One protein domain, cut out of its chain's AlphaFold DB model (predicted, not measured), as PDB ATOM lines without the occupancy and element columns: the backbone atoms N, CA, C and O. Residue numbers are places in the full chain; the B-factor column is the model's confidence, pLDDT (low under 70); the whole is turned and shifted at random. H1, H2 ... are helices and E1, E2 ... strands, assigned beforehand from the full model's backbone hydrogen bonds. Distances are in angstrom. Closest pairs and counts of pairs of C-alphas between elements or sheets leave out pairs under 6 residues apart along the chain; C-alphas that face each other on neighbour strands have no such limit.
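This is residues 147 to 268 of the 276 residues of an uncharacterized protein of Verrucomicrobia bacterium (UniProt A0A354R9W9). One antiparallel sheet of seven strands is curled like part of a barrel and folded back on itself, so that E4, E3 and E2 partly face E7, E6 and E5, with E1 as the hinge. The barrel stays open between the edge strands E4 and E5, which are joined by the long stretch 216 to 236; residues 180 to 187 stick out from the body, and the small helix H1 only grazes the sheet. The printed part has 122 residues with one named helix and seven named strands, in the order H1 E1 E2 E3 E4 E5 E6 E7, and across the sheet the order is E4 E3 E2 E1 E7 E6 E5. It is mostly strand, though under half of the residues are in named elements. It is compact, with a radius of gyration of the C-alphas of 15.1 A and spans of 44 by 40 by 30 A.

H1, residues 148 to 151, grazes the sheet with residues 150 to 151; it is too short for an O i to N i+4 pair, and its one O i to N i+3 pair is within range. E1, residues 154 to 163, bends by 56 degrees at residue 158 and forms a hairpin with E2, residues 168 to 175, where N 158 and O 172 are 2.8 A apart. E3, residues 192 to 199, forms a hairpin with E2, with N 173 and O 194 at 2.8 A. E4, residues 210 to 215, completes this meander, each strand the antiparallel neighbour of the one before, with N 195 and O 212 at 2.8 A. A second meander is E5, residues 237 to 242, E6, residues 250 to 256, and E7, residues 262 to 267: N 238 and O 254 are 2.9 A apart, and N 265 and O 253 2.7 A. E7 is staggered, pairing with E6 over 262 to 265 and with E1 over 265 to 267, where N 266 and O 162 are 2.8 A apart. E4 and E5 are apart.

H1 begins at C-alpha 148, (36.089, -36.059, -19.461). E1, E2 and E3 measure 22.8 A, 22.1 A and 23.7 A from first to last C-alpha; E1 starts at (27.794, -34.289, -12.582). E6 measures 19.3 A and E4 16.8 A, while E5 and E7 measure 15.5 A each; E7 ends at C-alpha 267, (24.376, -50.696, -3.203).

The farthest C-alphas, of Glu 182 and Asn 259, are 47.1 A apart. The printed part has no cut; the links E2 to E3 and E4 to E5 are long. Mean pLDDT of the printed part is 71.8, with residues 178 to 189, 219 to 252 and 268 under 70.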
ATOM      1  N   ALA A 147      36.176 -40.446 -17.415       92.00
ATOM      2  CA  ALA A 147      36.464 -39.865 -18.724       92.00
ATOM      3  C   ALA A 147      35.832 -38.450 -18.838       92.00
ATOM      4  O   ALA A 147      34.742 -38.229 -18.291       92.00
ATOM      5  N   PRO A 148      36.504 -37.467 -19.477       93.12
ATOM      6  CA  PRO A 148      36.089 -36.059 -19.461       93.12
ATOM      7  C   PRO A 148      34.629 -35.802 -19.859       93.12
ATOM      8  O   PRO A 148      33.968 -34.953 -19.257       93.12
ATOM      9  N   GLU A 149      34.098 -36.554 -20.821       93.12
ATOM     10  CA  GLU A 149      32.721 -36.453 -21.304       93.12
ATOM     11  C   GLU A 149      31.676 -36.793 -20.232       93.12
ATOM     12  O   GLU A 149      30.562 -36.268 -20.269       93.12
ATOM     13  N   TYR A 150      32.039 -37.609 -19.238       92.81
ATOM     14  CA  TYR A 150      31.161 -37.953 -18.122       92.81
ATOM     15  C   TYR A 150      31.301 -36.983 -16.947       92.81
ATOM     16  O   TYR A 150      30.455 -36.975 -16.062       92.81
ATOM     17  N   ARG A 151      32.290 -36.088 -16.923       92.31
ATOM     18  CA  ARG A 151      32.411 -35.116 -15.820       92.31
ATOM     19  C   ARG A 151      31.360 -34.012 -15.903       92.31
ATOM     20  O   ARG A 151      30.904 -33.498 -14.886       92.31
ATOM     21  N   LYS A 152      30.970 -33.644 -17.126       89.75
ATOM     22  CA  LYS A 152      30.064 -32.522 -17.380       89.75
ATOM     23  C   LYS A 152      28.690 -32.764 -16.750       89.75
ATOM     24  O   LYS A 152      28.069 -33.799 -16.981       89.75
ATOM     25  N   GLY A 153      28.220 -31.774 -15.991       86.88
ATOM     26  CA  GLY A 153      26.901 -31.777 -15.354       86.88
ATOM     27  C   GLY A 153      26.764 -32.729 -14.167       86.88
ATOM     28  O   GLY A 153      25.686 -32.786 -13.592       86.88
ATOM     29  N   CYS A 154      27.812 -33.473 -13.790       88.81
ATOM     30  CA  CYS A 154      27.794 -34.289 -12.582       88.81
ATOM     31  C   CYS A 154      27.962 -33.381 -11.360       88.81
ATOM     32  O   CYS A 154      28.939 -32.633 -11.256       88.81
ATOM     33  N   VAL A 155      26.995 -33.440 -10.447       84.31
ATOM     34  CA  VAL A 155      26.977 -32.606  -9.239       84.31
ATOM     35  C   VAL A 155      27.472 -33.382  -8.022       84.31
ATOM     36  O   VAL A 155      28.212 -32.829  -7.213       84.31
ATOM     37  N   TRP A 156      27.124 -34.670  -7.927       82.38
ATOM     38  CA  TRP A 156      27.715 -35.619  -6.982       82.38
ATOM     39  C   TRP A 156      27.532 -37.072  -7.442       82.38
ATOM     40  O   TRP A 156      26.672 -37.372  -8.276       82.38
ATOM     41  N   SER A 157      28.290 -37.990  -6.833       85.19
ATOM     42  CA  SER A 157      28.004 -39.430  -6.881       85.19
ATOM     43  C   SER A 157      26.997 -39.802  -5.794       85.19
ATOM     44  O   SER A 157      27.240 -39.564  -4.609       85.19
ATOM     45  N   ALA A 158      25.838 -40.320  -6.196       81.00
ATOM     46  CA  ALA A 158      24.770 -40.724  -5.289       81.00
ATOM     47  C   ALA A 158      25.110 -42.048  -4.597       81.00
ATOM     48  O   ALA A 158      24.971 -42.155  -3.382       81.00
ATOM     49  N   CYS A 159      25.603 -43.027  -5.359       83.69
ATOM     50  CA  CYS A 159      26.060 -44.312  -4.841       83.69
ATOM     51  C   CYS A 159      26.993 -45.025  -5.828       83.69
ATOM     52  O   CYS A 159      27.012 -44.730  -7.028       83.69
ATOM     53  N   TYR A 160      27.720 -46.012  -5.307       87.75
ATOM     54  CA  TYR A 160      28.402 -47.041  -6.090       87.75
ATOM     55  C   TYR A 160      27.688 -48.367  -5.894       87.75
ATOM     56  O   TYR A 160      27.065 -48.606  -4.857       87.75
ATOM     57  N   PHE A 161      27.806 -49.236  -6.890       88.19
ATOM     58  CA  PHE A 161      27.220 -50.561  -6.830       88.19
ATOM     59  C   PHE A 161      28.083 -51.593  -7.544       88.19
ATOM     60  O   PHE A 161      28.900 -51.271  -8.414       88.19
ATOM     61  N   ARG A 162      27.850 -52.858  -7.210       89.38
ATOM     62  CA  ARG A 162      28.389 -54.016  -7.932       89.38
ATOM     63  C   ARG A 162      27.278 -54.996  -8.245       89.38
ATOM     64  O   ARG A 162      26.319 -55.084  -7.485       89.38
ATOM     65  N   SER A 163      27.404 -55.757  -9.321       90.44
ATOM     66  CA  SER A 163      26.500 -56.880  -9.517       90.44
ATOM     67  C   SER A 163      26.803 -58.004  -8.531       90.44
ATOM     68  O   SER A 163      27.959 -58.307  -8.233       90.44
ATOM     69  N   THR A 164      25.742 -58.651  -8.062       87.75
ATOM     70  CA  THR A 164      25.792 -59.861  -7.223       87.75
ATOM     71  C   THR A 164      26.544 -61.012  -7.896       87.75
ATOM     72  O   THR A 164      27.206 -61.795  -7.223       87.75
ATOM     73  N   ASP A 165      26.507 -61.093  -9.230       88.31
ATOM     74  CA  ASP A 165      27.270 -62.077 -10.010       88.31
ATOM     75  C   ASP A 165      28.725 -61.649 -10.294       88.31
ATOM     76  O   ASP A 165      29.476 -62.371 -10.950       88.31
ATOM     77  N   GLY A 166      29.135 -60.466  -9.821       89.88
ATOM     78  CA  GLY A 166      30.484 -59.923  -9.971       89.88
ATOM     79  C   GLY A 166      30.896 -59.597 -11.409       89.88
ATOM     80  O   GLY A 166      32.079 -59.359 -11.659       89.88
ATOM     81  N   THR A 167      29.971 -59.608 -12.370       90.56
ATOM     82  CA  THR A 167      30.262 -59.336 -13.787       90.56
ATOM     83  C   THR A 167      30.461 -57.851 -14.084       90.56
ATOM     84  O   THR A 167      31.231 -57.500 -14.986       90.56
ATOM     85  N   CYS A 168      29.811 -56.969 -13.325       91.00
ATOM     86  CA  CYS A 168      29.895 -55.532 -13.528       91.00
ATOM     87  C   CYS A 168      29.893 -54.752 -12.213       91.00
ATOM     88  O   CYS A 168      29.564 -55.249 -11.136       91.00
ATOM     89  N   TYR A 169      30.287 -53.494 -12.323       92.94
ATOM     90  CA  TYR A 169      30.168 -52.510 -11.263       92.94
ATOM     91  C   TYR A 169      29.782 -51.169 -11.871       92.94
ATOM     92  O   TYR A 169      29.794 -50.991 -13.093       92.94
ATOM     93  N   GLY A 170      29.421 -50.216 -11.030       91.88
ATOM     94  CA  GLY A 170      29.027 -48.920 -11.526       91.88
ATOM     95  C   GLY A 170      28.833 -47.880 -10.451       91.88
ATOM     96  O   GLY A 170      29.162 -48.064  -9.278       91.88
ATOM     97  N   ARG A 171      28.313 -46.753 -10.910       91.31
ATOM     98  CA  ARG A 171      27.987 -45.595 -10.089       91.31
ATOM     99  C   ARG A 171      26.727 -44.932 -10.603       91.31
ATOM    100  O   ARG A 171      26.438 -44.981 -11.804       91.31
ATOM    101  N   VAL A 172      26.011 -44.302  -9.689       88.56
ATOM    102  CA  VAL A 172      24.893 -43.417  -9.988       88.56
ATOM    103  C   VAL A 172      25.356 -41.995  -9.717       88.56
ATOM    104  O   VAL A 172      25.734 -41.657  -8.601       88.56
ATOM    105  N   ASP A 173      25.333 -41.164 -10.746       89.44
ATOM    106  CA  ASP A 173      25.650 -39.747 -10.674       89.44
ATOM    107  C   ASP A 173      24.363 -38.936 -10.679       89.44
ATOM    108  O   ASP A 173      23.487 -39.156 -11.516       89.44
ATOM    109  N   SER A 174      24.269 -37.952  -9.796       86.31
ATOM    110  CA  SER A 174      23.248 -36.917  -9.901       86.31
ATOM    111  C   SER A 174      23.710 -35.849 -10.886       86.31
ATOM    112  O   SER A 174      24.842 -35.358 -10.804       86.31
ATOM    113  N   LEU A 175      22.835 -35.512 -11.832       87.94
ATOM    114  CA  LEU A 175      23.087 -34.526 -12.872       87.94
ATOM    115  C   LEU A 175      22.294 -33.243 -12.628       87.94
ATOM    116  O   LEU A 175      21.107 -33.293 -12.326       87.94
ATOM    117  N   GLY A 176      22.905 -32.090 -12.853       83.56
ATOM    118  CA  GLY A 176      22.226 -30.808 -12.700       83.56
ATOM    119  C   GLY A 176      23.188 -29.634 -12.678       83.56
ATOM    120  O   GLY A 176      24.370 -29.772 -13.001       83.56
ATOM    121  N   GLU A 177      22.665 -28.478 -12.282       72.25
ATOM    122  CA  GLU A 177      23.506 -27.328 -11.972       72.25
ATOM    123  C   GLU A 177      24.220 -27.558 -10.630       72.25
ATOM    124  O   GLU A 177      23.613 -28.103  -9.698       72.25
ATOM    125  N   PRO A 178      25.500 -27.166 -10.503       62.81
ATOM    126  CA  PRO A 178      26.190 -27.180  -9.222       62.81
ATOM    127  C   PRO A 178      25.379 -26.375  -8.206       62.81
ATOM    128  O   PRO A 178      25.111 -25.194  -8.411       62.81
ATOM    129  N   TRP A 179      24.974 -27.016  -7.113       60.84
ATOM    130  CA  TRP A 179      24.243 -26.337  -6.049       60.84
ATOM    131  C   TRP A 179      25.058 -25.162  -5.497       60.84
ATOM    132  O   TRP A 179      26.225 -25.320  -5.125       60.84
ATOM    133  N   THR A 180      24.422 -23.998  -5.360       46.72
ATOM    134  CA  THR A 180      24.852 -22.997  -4.384       46.72
ATOM    135  C   THR A 180      24.390 -23.481  -3.011       46.72
ATOM    136  O   THR A 180      23.198 -23.560  -2.723       46.72
ATOM    137  N   ILE A 181      25.341 -23.858  -2.157       48.97
ATOM    138  CA  ILE A 181      25.153 -24.407  -0.795       48.97
ATOM    139  C   ILE A 181      24.629 -23.326   0.184       48.97
ATOM    140  O   ILE A 181      24.929 -23.321   1.368       48.97
ATOM    141  N   GLU A 182      23.855 -22.351  -0.291       42.66
ATOM    142  CA  GLU A 182      23.426 -21.205   0.520       42.66
ATOM    143  C   GLU A 182      22.133 -21.453   1.306       42.66
ATOM    144  O   GLU A 182      21.786 -20.658   2.175       42.66
ATOM    145  N   LYS A 183      21.394 -22.537   1.045       37.81
ATOM    146  CA  LYS A 183      20.061 -22.741   1.637       37.81
ATOM    147  C   LYS A 183      19.965 -24.074   2.354       37.81
ATOM    148  O   LYS A 183      19.399 -25.007   1.802       37.81
ATOM    149  N   GLY A 184      20.533 -24.134   3.560       39.06
ATOM    150  CA  GLY A 184      20.610 -25.302   4.448       39.06
ATOM    151  C   GLY A 184      19.275 -25.977   4.785       39.06
ATOM    152  O   GLY A 184      18.847 -25.976   5.932       39.06
ATOM    153  N   VAL A 185      18.635 -26.593   3.797       37.34
ATOM    154  CA  VAL A 185      17.447 -27.423   3.952       37.34
ATOM    155  C   VAL A 185      17.712 -28.735   3.227       37.34
ATOM    156  O   VAL A 185      17.955 -28.774   2.020       37.34
ATOM    157  N   GLY A 186      17.732 -29.808   4.011       45.03
ATOM    158  CA  GLY A 186      18.064 -31.150   3.573       45.03
ATOM    159  C   GLY A 186      17.083 -31.689   2.540       45.03
ATOM    160  O   GLY A 186      15.917 -31.912   2.829       45.03
ATOM    161  N   ALA A 187      17.583 -31.932   1.337       47.72
ATOM    162  CA  ALA A 187      17.450 -33.190   0.612       47.72
ATOM    163  C   ALA A 187      18.183 -33.006  -0.717       47.72
ATOM    164  O   ALA A 187      17.917 -32.081  -1.481       47.72
ATOM    165  N   ARG A 188      19.127 -33.904  -0.986       56.34
ATOM    166  CA  ARG A 188      19.895 -33.984  -2.229       56.34
ATOM    167  C   ARG A 188      18.995 -34.487  -3.362       56.34
ATOM    168  O   ARG A 188      19.146 -35.615  -3.817       56.34
ATOM    169  N   VAL A 189      18.008 -33.696  -3.773       59.41
ATOM    170  CA  VAL A 189      17.072 -34.101  -4.826       59.41
ATOM    171  C   VAL A 189      17.603 -33.589  -6.154       59.41
ATOM    172  O   VAL A 189      17.586 -32.395  -6.440       59.41
ATOM    173  N   SER A 190      18.140 -34.513  -6.942       71.00
ATOM    174  CA  SER A 190      18.347 -34.298  -8.363       71.00
ATOM    175  C   SER A 190      17.148 -34.865  -9.101       71.00
ATOM    176  O   SER A 190      16.717 -35.970  -8.791       71.00
ATOM    177  N   ASP A 191      16.642 -34.149 -10.098       79.75
ATOM    178  CA  ASP A 191      15.619 -34.701 -10.990       79.75
ATOM    179  C   ASP A 191      16.252 -35.541 -12.106       79.75
ATOM    180  O   ASP A 191      15.558 -36.266 -12.809       79.75
ATOM    181  N   LYS A 192      17.576 -35.450 -12.287       85.56
ATOM    182  CA  LYS A 192      18.303 -36.190 -13.317       85.56
ATOM    183  C   LYS A 192      19.400 -37.045 -12.713       85.56
ATOM    184  O   LYS A 192      20.187 -36.587 -11.882       85.56
ATOM    185  N   PHE A 193      19.497 -38.277 -13.182       87.19
ATOM    186  CA  PHE A 193      20.519 -39.223 -12.767       87.19
ATOM    187  C   PHE A 193      21.159 -39.878 -13.978       87.19
ATOM    188  O   PHE A 193      20.537 -40.046 -15.026       87.19
ATOM    189  N   ARG A 194      22.412 -40.285 -13.825       91.06
ATOM    190  CA  ARG A 194      23.127 -41.081 -14.811       91.06
ATOM    191  C   ARG A 194      23.735 -42.297 -14.150       91.06
ATOM    192  O   ARG A 194      24.462 -42.172 -13.175       91.06
ATOM    193  N   ILE A 195      23.479 -43.461 -14.721       91.25
ATOM    194  CA  ILE A 195      24.039 -44.728 -14.267       91.25
ATOM    195  C   ILE A 195      25.143 -45.124 -15.246       91.25
ATOM    196  O   ILE A 195      24.895 -45.258 -16.447       91.25
ATOM    197  N   LEU A 196      26.361 -45.287 -14.739       92.50
ATOM    198  CA  LEU A 196      27.525 -45.725 -15.507       92.50
ATOM    199  C   LEU A 196      27.869 -47.156 -15.100       92.50
ATOM    200  O   LEU A 196      28.113 -47.402 -13.920       92.50
ATOM    201  N   LEU A 197      27.879 -48.087 -16.058       92.94
ATOM    202  CA  LEU A 197      28.238 -49.488 -15.826       92.94
ATOM    203  C   LEU A 197      29.555 -49.803 -16.519       92.94
ATOM    204  O   LEU A 197      29.736 -49.506 -17.700       92.94
ATOM    205  N   PHE A 198      30.420 -50.494 -15.798       93.56
ATOM    206  CA  PHE A 198      31.729 -50.949 -16.231       93.56
ATOM    207  C   PHE A 198      31.808 -52.461 -16.034       93.56
ATOM    208  O   PHE A 198      31.247 -53.008 -15.076       93.56
ATOM    209  N   LYS A 199      32.493 -53.163 -16.934       93.94
ATOM    210  CA  LYS A 199      32.792 -54.583 -16.727       93.94
ATOM    211  C   LYS A 199      33.844 -54.730 -15.638       93.94
ATOM    212  O   LYS A 199      34.669 -53.843 -15.416       93.94
ATOM    213  N   ARG A 200      33.851 -55.883 -14.972       91.31
ATOM    214  CA  ARG A 200      34.901 -56.209 -14.004       91.31
ATOM    215  C   ARG A 200      36.295 -56.025 -14.623       91.31
ATOM    216  O   ARG A 200      36.592 -56.599 -15.666       91.31
ATOM    217  N   GLY A 201      37.143 -55.253 -13.944       89.44
ATOM    218  CA  GLY A 201      38.523 -54.972 -14.357       89.44
ATOM    219  C   GLY A 201      38.693 -53.763 -15.282       89.44
ATOM    220  O   GLY A 201      39.826 -53.342 -15.503       89.44
ATOM    221  N   GLU A 202      37.611 -53.171 -15.794       92.00
ATOM    222  CA  GLU A 202      37.696 -51.887 -16.497       92.00
ATOM    223  C   GLU A 202      38.013 -50.752 -15.508       92.00
ATOM    224  O   GLU A 202      37.776 -50.871 -14.307       92.00
ATOM    225  N   LYS A 203      38.588 -49.651 -16.007       88.88
ATOM    226  CA  LYS A 203      38.839 -48.433 -15.222       88.88
ATOM    227  C   LYS A 203      37.724 -47.423 -15.478       88.88
ATOM    228  O   LYS A 203      37.241 -47.308 -16.603       88.88
ATOM    229  N   THR A 204      37.377 -46.625 -14.470       86.38
ATOM    230  CA  THR A 204      36.375 -45.547 -14.591       86.38
ATOM    231  C   THR A 204      36.795 -44.428 -15.549       86.38
ATOM    232  O   THR A 204      35.943 -43.705 -16.063       86.38
ATOM    233  N   SER A 205      38.095 -44.328 -15.839       87.75
ATOM    234  CA  SER A 205      38.659 -43.416 -16.840       87.75
ATOM    235  C   SER A 205      38.446 -43.886 -18.276       87.75
ATOM    236  O   SER A 205      38.690 -43.126 -19.211       87.75
ATOM    237  N   GLY A 206      38.047 -45.147 -18.460       88.06
ATOM    238  CA  GLY A 206      37.668 -45.706 -19.747       88.06
ATOM    239  C   GLY A 206      36.212 -45.415 -20.099       88.06
ATOM    240  O   GLY A 206      35.466 -44.780 -19.351       88.06
ATOM    241  N   ARG A 207      35.790 -45.920 -21.258       91.88
ATOM    242  CA  ARG A 207      34.398 -45.827 -21.697       91.88
ATOM    243  C   ARG A 207      33.544 -46.849 -20.926       91.88
ATOM    244  O   ARG A 207      33.843 -48.036 -21.021       91.88
ATOM    245  N   PRO A 208      32.470 -46.431 -20.230       93.25
ATOM    246  CA  PRO A 208      31.504 -47.341 -19.633       93.25
ATOM    247  C   PRO A 208      30.936 -48.304 -20.678       93.25
ATOM    248  O   PRO A 208      30.595 -47.908 -21.797       93.25
ATOM    249  N   TRP A 209      30.769 -49.564 -20.287       92.00
ATOM    250  CA  TRP A 209      30.106 -50.583 -21.097       92.00
ATOM    251  C   TRP A 209      28.646 -50.220 -21.398       92.00
ATOM    252  O   TRP A 209      28.134 -50.512 -22.489       92.00
ATOM    253  N   ARG A 210      27.970 -49.569 -20.442       90.31
ATOM    254  CA  ARG A 210      26.625 -49.009 -20.609       90.31
ATOM    255  C   ARG A 210      26.490 -47.685 -19.861       90.31
ATOM    256  O   ARG A 210      27.090 -47.488 -18.806       90.31
ATOM    257  N   VAL A 211      25.662 -46.803 -20.411       91.06
ATOM    258  CA  VAL A 211      25.294 -45.517 -19.815       91.06
ATOM    259  C   VAL A 211      23.782 -45.390 -19.884       91.06
ATOM    260  O   VAL A 211      23.204 -45.558 -20.956       91.06
ATOM    261  N   PHE A 212      23.159 -45.078 -18.756       89.06
ATOM    262  CA  PHE A 212      21.730 -44.806 -18.663       89.06
ATOM    263  C   PHE A 212      21.542 -43.409 -18.108       89.06
ATOM    264  O   PHE A 212      22.271 -43.009 -17.205       89.06
ATOM    265  N   VAL A 213      20.584 -42.668 -18.651       88.31
ATOM    266  CA  VAL A 213      20.200 -41.355 -18.137       88.31
ATOM    267  C   VAL A 213      18.727 -41.430 -17.782       88.31
ATOM    268  O   VAL A 213      17.910 -41.860 -18.596       88.31
ATOM    269  N   TYR A 214      18.415 -41.059 -16.550       83.69
ATOM    270  CA  TYR A 214      17.066 -40.964 -16.024       83.69
ATOM    271  C   TYR A 214      16.749 -39.497 -15.755       83.69
ATOM    272  O   TYR A 214      17.564 -38.793 -15.161       83.69
ATOM    273  N   ASP A 215      15.584 -39.045 -16.205       83.94
ATOM    274  CA  ASP A 215      15.061 -37.705 -15.961       83.94
ATOM    275  C   ASP A 215      13.645 -37.837 -15.400       83.94
ATOM    276  O   ASP A 215      12.704 -38.167 -16.124       83.94
ATOM    277  N   ALA A 216      13.506 -37.592 -14.101       76.25
ATOM    278  CA  ALA A 216      12.249 -37.690 -13.377       76.25
ATOM    279  C   ALA A 216      11.180 -36.732 -13.928       76.25
ATOM    280  O   ALA A 216       9.992 -36.989 -13.761       76.25
ATOM    281  N   LYS A 217      11.563 -35.643 -14.616       78.06
ATOM    282  CA  LYS A 217      10.594 -34.710 -15.224       78.06
ATOM    283  C   LYS A 217       9.951 -35.258 -16.488       78.06
ATOM    284  O   LYS A 217       8.849 -34.842 -16.842       78.06
ATOM    285  N   GLU A 218      10.646 -36.140 -17.199       76.62
ATOM    286  CA  GLU A 218      10.129 -36.756 -18.424       76.62
ATOM    287  C   GLU A 218       9.239 -37.967 -18.126       76.62
ATOM    288  O   GLU A 218       8.441 -38.388 -18.969       76.62
ATOM    289  N   ASP A 219       9.355 -38.506 -16.917       69.81
ATOM    290  CA  ASP A 219       8.579 -39.631 -16.438       69.81
ATOM    291  C   ASP A 219       7.241 -39.142 -15.860       69.81
ATOM    292  O   ASP A 219       7.123 -38.776 -14.696       69.81
ATOM    293  N   LYS A 220       6.205 -39.089 -16.708       61.62
ATOM    294  CA  LYS A 220       4.852 -38.648 -16.312       61.62
ATOM    295  C   LYS A 220       4.201 -39.556 -15.263       61.62
ATOM    296  O   LYS A 220       3.262 -39.116 -14.602       61.62
ATOM    297  N   ASP A 221       4.698 -40.783 -15.122       59.66
ATOM    298  CA  ASP A 221       4.245 -41.750 -14.122       59.66
ATOM    299  C   ASP A 221       5.044 -41.622 -12.808       59.66
ATOM    300  O   ASP A 221       4.708 -42.265 -11.807       59.66
ATOM    301  N   TYR A 222       6.051 -40.737 -12.765       54.22
ATOM    302  CA  TYR A 222       6.770 -40.368 -11.550       54.22
ATOM    303  C   TYR A 222       5.857 -39.559 -10.628       54.22
ATOM    304  O   TYR A 222       5.847 -38.328 -10.593       54.22
ATOM    305  N   SER A 223       5.050 -40.271  -9.850       46.03
ATOM    306  CA  SER A 223       4.064 -39.676  -8.950       46.03
ATOM    307  C   SER A 223       4.668 -39.082  -7.673       46.03
ATOM    308  O   SER A 223       3.991 -39.074  -6.655       46.03
ATOM    309  N   GLY A 224       5.926 -38.617  -7.667       40.28
ATOM    310  CA  GLY A 224       6.565 -37.926  -6.529       40.28
ATOM    311  C   GLY A 224       6.590 -38.699  -5.200       40.28
ATOM    312  O   GLY A 224       7.113 -38.208  -4.200       40.28
ATOM    313  N   ARG A 225       6.045 -39.916  -5.174       37.59
ATOM    314  CA  ARG A 225       6.179 -40.858  -4.088       37.59
ATOM    315  C   ARG A 225       7.562 -41.458  -4.269       37.59
ATOM    316  O   ARG A 225       7.767 -42.332  -5.105       37.59
ATOM    317  N   TYR A 226       8.504 -40.997  -3.446       45.91
ATOM    318  CA  TYR A 226       9.475 -41.933  -2.883       45.91
ATOM    319  C   TYR A 226       8.707 -43.232  -2.556       45.91
ATOM    320  O   TYR A 226       7.562 -43.136  -2.112       45.91
ATOM    321  N   TYR A 227       9.297 -44.409  -2.770       38.53
ATOM    322  CA  TYR A 227       8.704 -45.716  -2.415       38.53
ATOM    323  C   TYR A 227       7.756 -46.331  -3.476       38.53
ATOM    324  O   TYR A 227       6.551 -46.468  -3.263       38.53
ATOM    325  N   GLY A 228       8.307 -46.751  -4.623       32.47
ATOM    326  CA  GLY A 228       7.613 -47.605  -5.598       32.47
ATOM    327  C   GLY A 228       8.564 -48.220  -6.630       32.47
ATOM    328  O   GLY A 228       9.596 -47.625  -6.939       32.47
ATOM    329  N   ASP A 229       8.218 -49.404  -7.147       39.66
ATOM    330  CA  ASP A 229       8.934 -50.075  -8.238       39.66
ATOM    331  C   ASP A 229       8.933 -49.185  -9.490       39.66
ATOM    332  O   ASP A 229       7.951 -49.132 -10.233       39.66
ATOM    333  N   ILE A 230      10.024 -48.453  -9.735       45.22
ATOM    334  CA  ILE A 230      10.179 -47.701 -10.984       45.22
ATOM    335  C   ILE A 230      10.670 -48.692 -12.034       45.22
ATOM    336  O   ILE A 230      11.872 -48.862 -12.256       45.22
ATOM    337  N   GLU A 231       9.725 -49.378 -12.671       45.62
ATOM    338  CA  GLU A 231       9.981 -50.123 -13.896       45.62
ATOM    339  C   GLU A 231       9.916 -49.142 -15.070       45.62
ATOM    340  O   GLU A 231       8.863 -48.874 -15.657       45.62
ATOM    341  N   SER A 232      11.062 -48.570 -15.431       49.38
ATOM    342  CA  SER A 232      11.134 -47.798 -16.664       49.38
ATOM    343  C   SER A 232      10.992 -48.764 -17.842       49.38
ATOM    344  O   SER A 232      11.957 -49.375 -18.283       49.38
ATOM    345  N   LYS A 233       9.798 -48.880 -18.436       46.84
ATOM    346  CA  LYS A 233       9.594 -49.705 -19.650       46.84
ATOM    347  C   LYS A 233      10.536 -49.332 -20.810       46.84
ATOM    348  O   LYS A 233      10.706 -50.115 -21.741       46.84
ATOM    349  N   LYS A 234      11.142 -48.137 -20.768       53.06
ATOM    350  CA  LYS A 234      12.138 -47.658 -21.738       53.06
ATOM    351  C   LYS A 234      13.582 -47.996 -21.353       53.06
ATOM    352  O   LYS A 234      14.394 -48.229 -22.243       53.06
ATOM    353  N   ASN A 235      13.908 -48.038 -20.064       53.06
ATOM    354  CA  ASN A 235      15.264 -48.245 -19.566       53.06
ATOM    355  C   ASN A 235      15.273 -49.502 -18.701       53.06
ATOM    356  O   ASN A 235      14.592 -49.539 -17.694       53.06
ATOM    357  N   LYS A 236      16.063 -50.513 -19.069       64.94
ATOM    358  CA  LYS A 236      16.160 -51.848 -18.439       64.94
ATOM    359  C   LYS A 236      16.605 -51.877 -16.950       64.94
ATOM    360  O   LYS A 236      17.285 -52.813 -16.543       64.94
ATOM    361  N   PHE A 237      16.294 -50.861 -16.151       63.22
ATOM    362  CA  PHE A 237      16.570 -50.761 -14.724       63.22
ATOM    363  C   PHE A 237      15.284 -50.840 -13.925       63.22
ATOM    364  O   PHE A 237      14.269 -50.258 -14.301       63.22
ATOM    365  N   MET A 238      15.385 -51.526 -12.796       59.16
ATOM    366  CA  MET A 238      14.372 -51.532 -11.757       59.16
ATOM    367  C   MET A 238      15.012 -51.046 -10.464       59.16
ATOM    368  O   MET A 238      16.022 -51.598 -10.020       59.16
ATOM    369  N   PHE A 239      14.406 -50.026  -9.875       62.12
ATOM    370  CA  PHE A 239      14.604 -49.676  -8.476       62.12
ATOM    371  C   PHE A 239      13.478 -50.348  -7.699       62.12
ATOM    372  O   PHE A 239      12.324 -50.159  -8.074       62.12
ATOM    373  N   TRP A 240      13.794 -51.120  -6.661       56.06
ATOM    374  CA  TRP A 240      12.775 -51.632  -5.742       56.06
ATOM    375  C   TRP A 240      13.189 -51.401  -4.297       56.06
ATOM    376  O   TRP A 240      14.374 -51.340  -3.958       56.06
ATOM    377  N   GLU A 241      12.190 -51.299  -3.436       43.91
ATOM    378  CA  GLU A 241      12.368 -51.339  -1.993       43.91
ATOM    379  C   GLU A 241      12.055 -52.757  -1.523       43.91
ATOM    380  O   GLU A 241      10.964 -53.278  -1.764       43.91
ATOM    381  N   SER A 242      13.012 -53.417  -0.873       39.12
ATOM    382  CA  SER A 242      12.705 -54.672  -0.200       39.12
ATOM    383  C   SER A 242      12.077 -54.358   1.156       39.12
ATOM    384  O   SER A 242      12.759 -53.859   2.043       39.12
ATOM    385  N   GLN A 243      10.799 -54.696   1.372       34.72
ATOM    386  CA  GLN A 243      10.176 -54.627   2.710       34.72
ATOM    387  C   GLN A 243      10.663 -55.736   3.667       34.72
ATOM    388  O   GLN A 243      10.004 -56.073   4.654       34.72
ATOM    389  N   THR A 244      11.804 -56.364   3.387       30.02
ATOM    390  CA  THR A 244      12.289 -57.491   4.175       30.02
ATOM    391  C   THR A 244      13.119 -57.014   5.359       30.02
ATOM    392  O   THR A 244      14.304 -56.738   5.232       30.02
ATOM    393  N   THR A 245      12.482 -57.081   6.528       28.72
ATOM    394  CA  THR A 245      13.045 -57.128   7.887       28.72
ATOM    395  C   THR A 245      13.408 -55.809   8.577       28.72
ATOM    396  O   THR A 245      13.780 -54.806   7.987       28.72
ATOM    397  N   GLN A 246      13.226 -55.857   9.894       32.31
ATOM    398  CA  GLN A 246      13.082 -54.798  10.895       32.31
ATOM    399  C   GLN A 246      14.260 -53.811  11.066       32.31
ATOM    400  O   GLN A 246      14.245 -53.075  12.047       32.31
ATOM    401  N   PHE A 247      15.266 -53.765  10.178       29.47
ATOM    402  CA  PHE A 247      16.538 -53.079  10.482       29.47
ATOM    403  C   PHE A 247      17.172 -52.177   9.401       29.47
ATOM    404  O   PHE A 247      18.068 -51.402   9.738       29.47
ATOM    405  N   SER A 248      16.686 -52.137   8.161       31.09
ATOM    406  CA  SER A 248      17.055 -51.100   7.177       31.09
ATOM    407  C   SER A 248      16.126 -51.178   5.970       31.09
ATOM    408  O   SER A 248      15.739 -52.264   5.555       31.09
ATOM    409  N   ALA A 249      15.751 -50.034   5.392       36.50
ATOM    410  CA  ALA A 249      15.198 -50.038   4.043       36.50
ATOM    411  C   ALA A 249      16.351 -50.380   3.090       36.50
ATOM    412  O   ALA A 249      17.160 -49.514   2.751       36.50
ATOM    413  N   ASP A 250      16.476 -51.655   2.733       48.69
ATOM    414  CA  ASP A 250      17.460 -52.107   1.759       48.69
ATOM    415  C   ASP A 250      16.930 -51.757   0.365       48.69
ATOM    416  O   ASP A 250      16.052 -52.421  -0.198       48.69
ATOM    417  N   TYR A 251      17.434 -50.650  -0.176       57.62
ATOM    418  CA  TYR A 251      17.163 -50.249  -1.550       57.62
ATOM    419  C   TYR A 251      17.899 -51.199  -2.499       57.62
ATOM    420  O   TYR A 251      19.124 -51.327  -2.454       57.62
ATOM    421  N   GLY A 252      17.147 -51.871  -3.365       65.44
ATOM    422  CA  GLY A 252      17.682 -52.739  -4.401       65.44
ATOM    423  C   GLY A 252      17.735 -52.012  -5.739       65.44
ATOM    424  O   GLY A 252      16.767 -51.378  -6.162       65.44
ATOM    425  N   LEU A 253      18.862 -52.129  -6.434       74.56
ATOM    426  CA  LEU A 253      18.975 -51.736  -7.834       74.56
ATOM    427  C   LEU A 253      19.149 -53.004  -8.671       74.56
ATOM    428  O   LEU A 253      19.861 -53.918  -8.274       74.56
ATOM    429  N   ALA A 254      18.489 -53.116  -9.820       80.31
ATOM    430  CA  ALA A 254      18.719 -54.221 -10.750       80.31
ATOM    431  C   ALA A 254      18.718 -53.732 -12.181       80.31
ATOM    432  O   ALA A 254      18.047 -52.764 -12.537       80.31
ATOM    433  N   TYR A 255      19.445 -54.474 -12.999       81.69
ATOM    434  CA  TYR A 255      19.525 -54.297 -14.433       81.69
ATOM    435  C   TYR A 255      19.069 -55.577 -15.134       81.69
ATOM    436  O   TYR A 255      19.468 -56.672 -14.742       81.69
ATOM    437  N   ILE A 256      18.243 -55.452 -16.167       83.12
ATOM    438  CA  ILE A 256      17.877 -56.561 -17.049       83.12
ATOM    439  C   ILE A 256      18.856 -56.570 -18.225       83.12
ATOM    440  O   ILE A 256      18.958 -55.586 -18.961       83.12
ATOM    441  N   ASP A 257      19.581 -57.669 -18.417       81.94
ATOM    442  CA  ASP A 257      20.562 -57.770 -19.498       81.94
ATOM    443  C   ASP A 257      19.921 -57.971 -20.891       81.94
ATOM    444  O   ASP A 257      18.721 -57.782 -21.126       81.94
ATOM    445  N   GLU A 258      20.748 -58.240 -21.896       81.00
ATOM    446  CA  GLU A 258      20.299 -58.486 -23.273       81.00
ATOM    447  C   GLU A 258      19.550 -59.808 -23.457       81.00
ATOM    448  O   GLU A 258      18.746 -59.907 -24.380       81.00
ATOM    449  N   ASN A 259      19.718 -60.754 -22.533       85.38
ATOM    450  CA  ASN A 259      19.036 -62.046 -22.528       85.38
ATOM    451  C   ASN A 259      17.784 -62.046 -21.633       85.38
ATOM    452  O   ASN A 259      17.185 -63.095 -21.411       85.38
ATOM    453  N   GLY A 260      17.394 -60.887 -21.090       83.56
ATOM    454  CA  GLY A 260      16.250 -60.772 -20.184       83.56
ATOM    455  C   GLY A 260      16.540 -61.222 -18.749       83.56
ATOM    456  O   GLY A 260      15.613 -61.327 -17.946       83.56
ATOM    457  N   ARG A 261      17.802 -61.478 -18.389       85.31
ATOM    458  CA  ARG A 261      18.171 -61.897 -17.031       85.31
ATOM    459  C   ARG A 261      18.250 -60.681 -16.107       85.31
ATOM    460  O   ARG A 261      18.939 -59.710 -16.413       85.31
ATOM    461  N   LYS A 262      17.575 -60.756 -14.954       87.19
ATOM    462  CA  LYS A 262      17.672 -59.763 -13.870       87.19
ATOM    463  C   LYS A 262      19.001 -59.933 -13.129       87.19
ATOM    464  O   LYS A 262      19.253 -60.981 -12.541       87.19
ATOM    465  N   ILE A 263      19.819 -58.889 -13.128       82.25
ATOM    466  CA  ILE A 263      21.076 -58.789 -12.386       82.25
ATOM    467  C   ILE A 263      20.849 -57.837 -11.215       82.25
ATOM    468  O   ILE A 263      20.622 -56.646 -11.421       82.25
ATOM    469  N   VAL A 264      20.899 -58.363  -9.992       86.00
ATOM    470  CA  VAL A 264      20.806 -57.560  -8.767       86.00
ATOM    471  C   VAL A 264      22.126 -56.830  -8.543       86.00
ATOM    472  O   VAL A 264      23.197 -57.433  -8.652       86.00
ATOM    473  N   LEU A 265      22.028 -55.541  -8.244       83.88
ATOM    474  CA  LEU A 265      23.117 -54.632  -7.938       83.88
ATOM    475  C   LEU A 265      23.082 -54.323  -6.437       83.88
ATOM    476  O   LEU A 265      22.094 -53.808  -5.916       83.88
ATOM    477  N   GLU A 266      24.166 -54.654  -5.750       83.62
ATOM    478  CA  GLU A 266      24.366 -54.343  -4.339       83.62
ATOM    479  C   GLU A 266      24.828 -52.891  -4.223       83.62
ATOM    480  O   GLU A 266      25.896 -52.533  -4.737       83.62
ATOM    481  N   LEU A 267      24.009 -52.058  -3.578       75.75
ATOM    482  CA  LEU A 267      24.376 -50.696  -3.203       75.75
ATOM    483  C   LEU A 267      25.393 -50.731  -2.055       75.75
ATOM    484  O   LEU A 267      25.451 -51.693  -1.295       75.75
ATOM    485  N   ASP A 268      26.202 -49.680  -1.940       65.62
ATOM    486  CA  ASP A 268      27.220 -49.563  -0.889       65.62
ATOM    487  C   ASP A 268      28.313 -50.644  -0.934       65.62
ATOM    488  O   ASP A 268      28.931 -51.010   0.068       65.62
TER     489      ASP A 268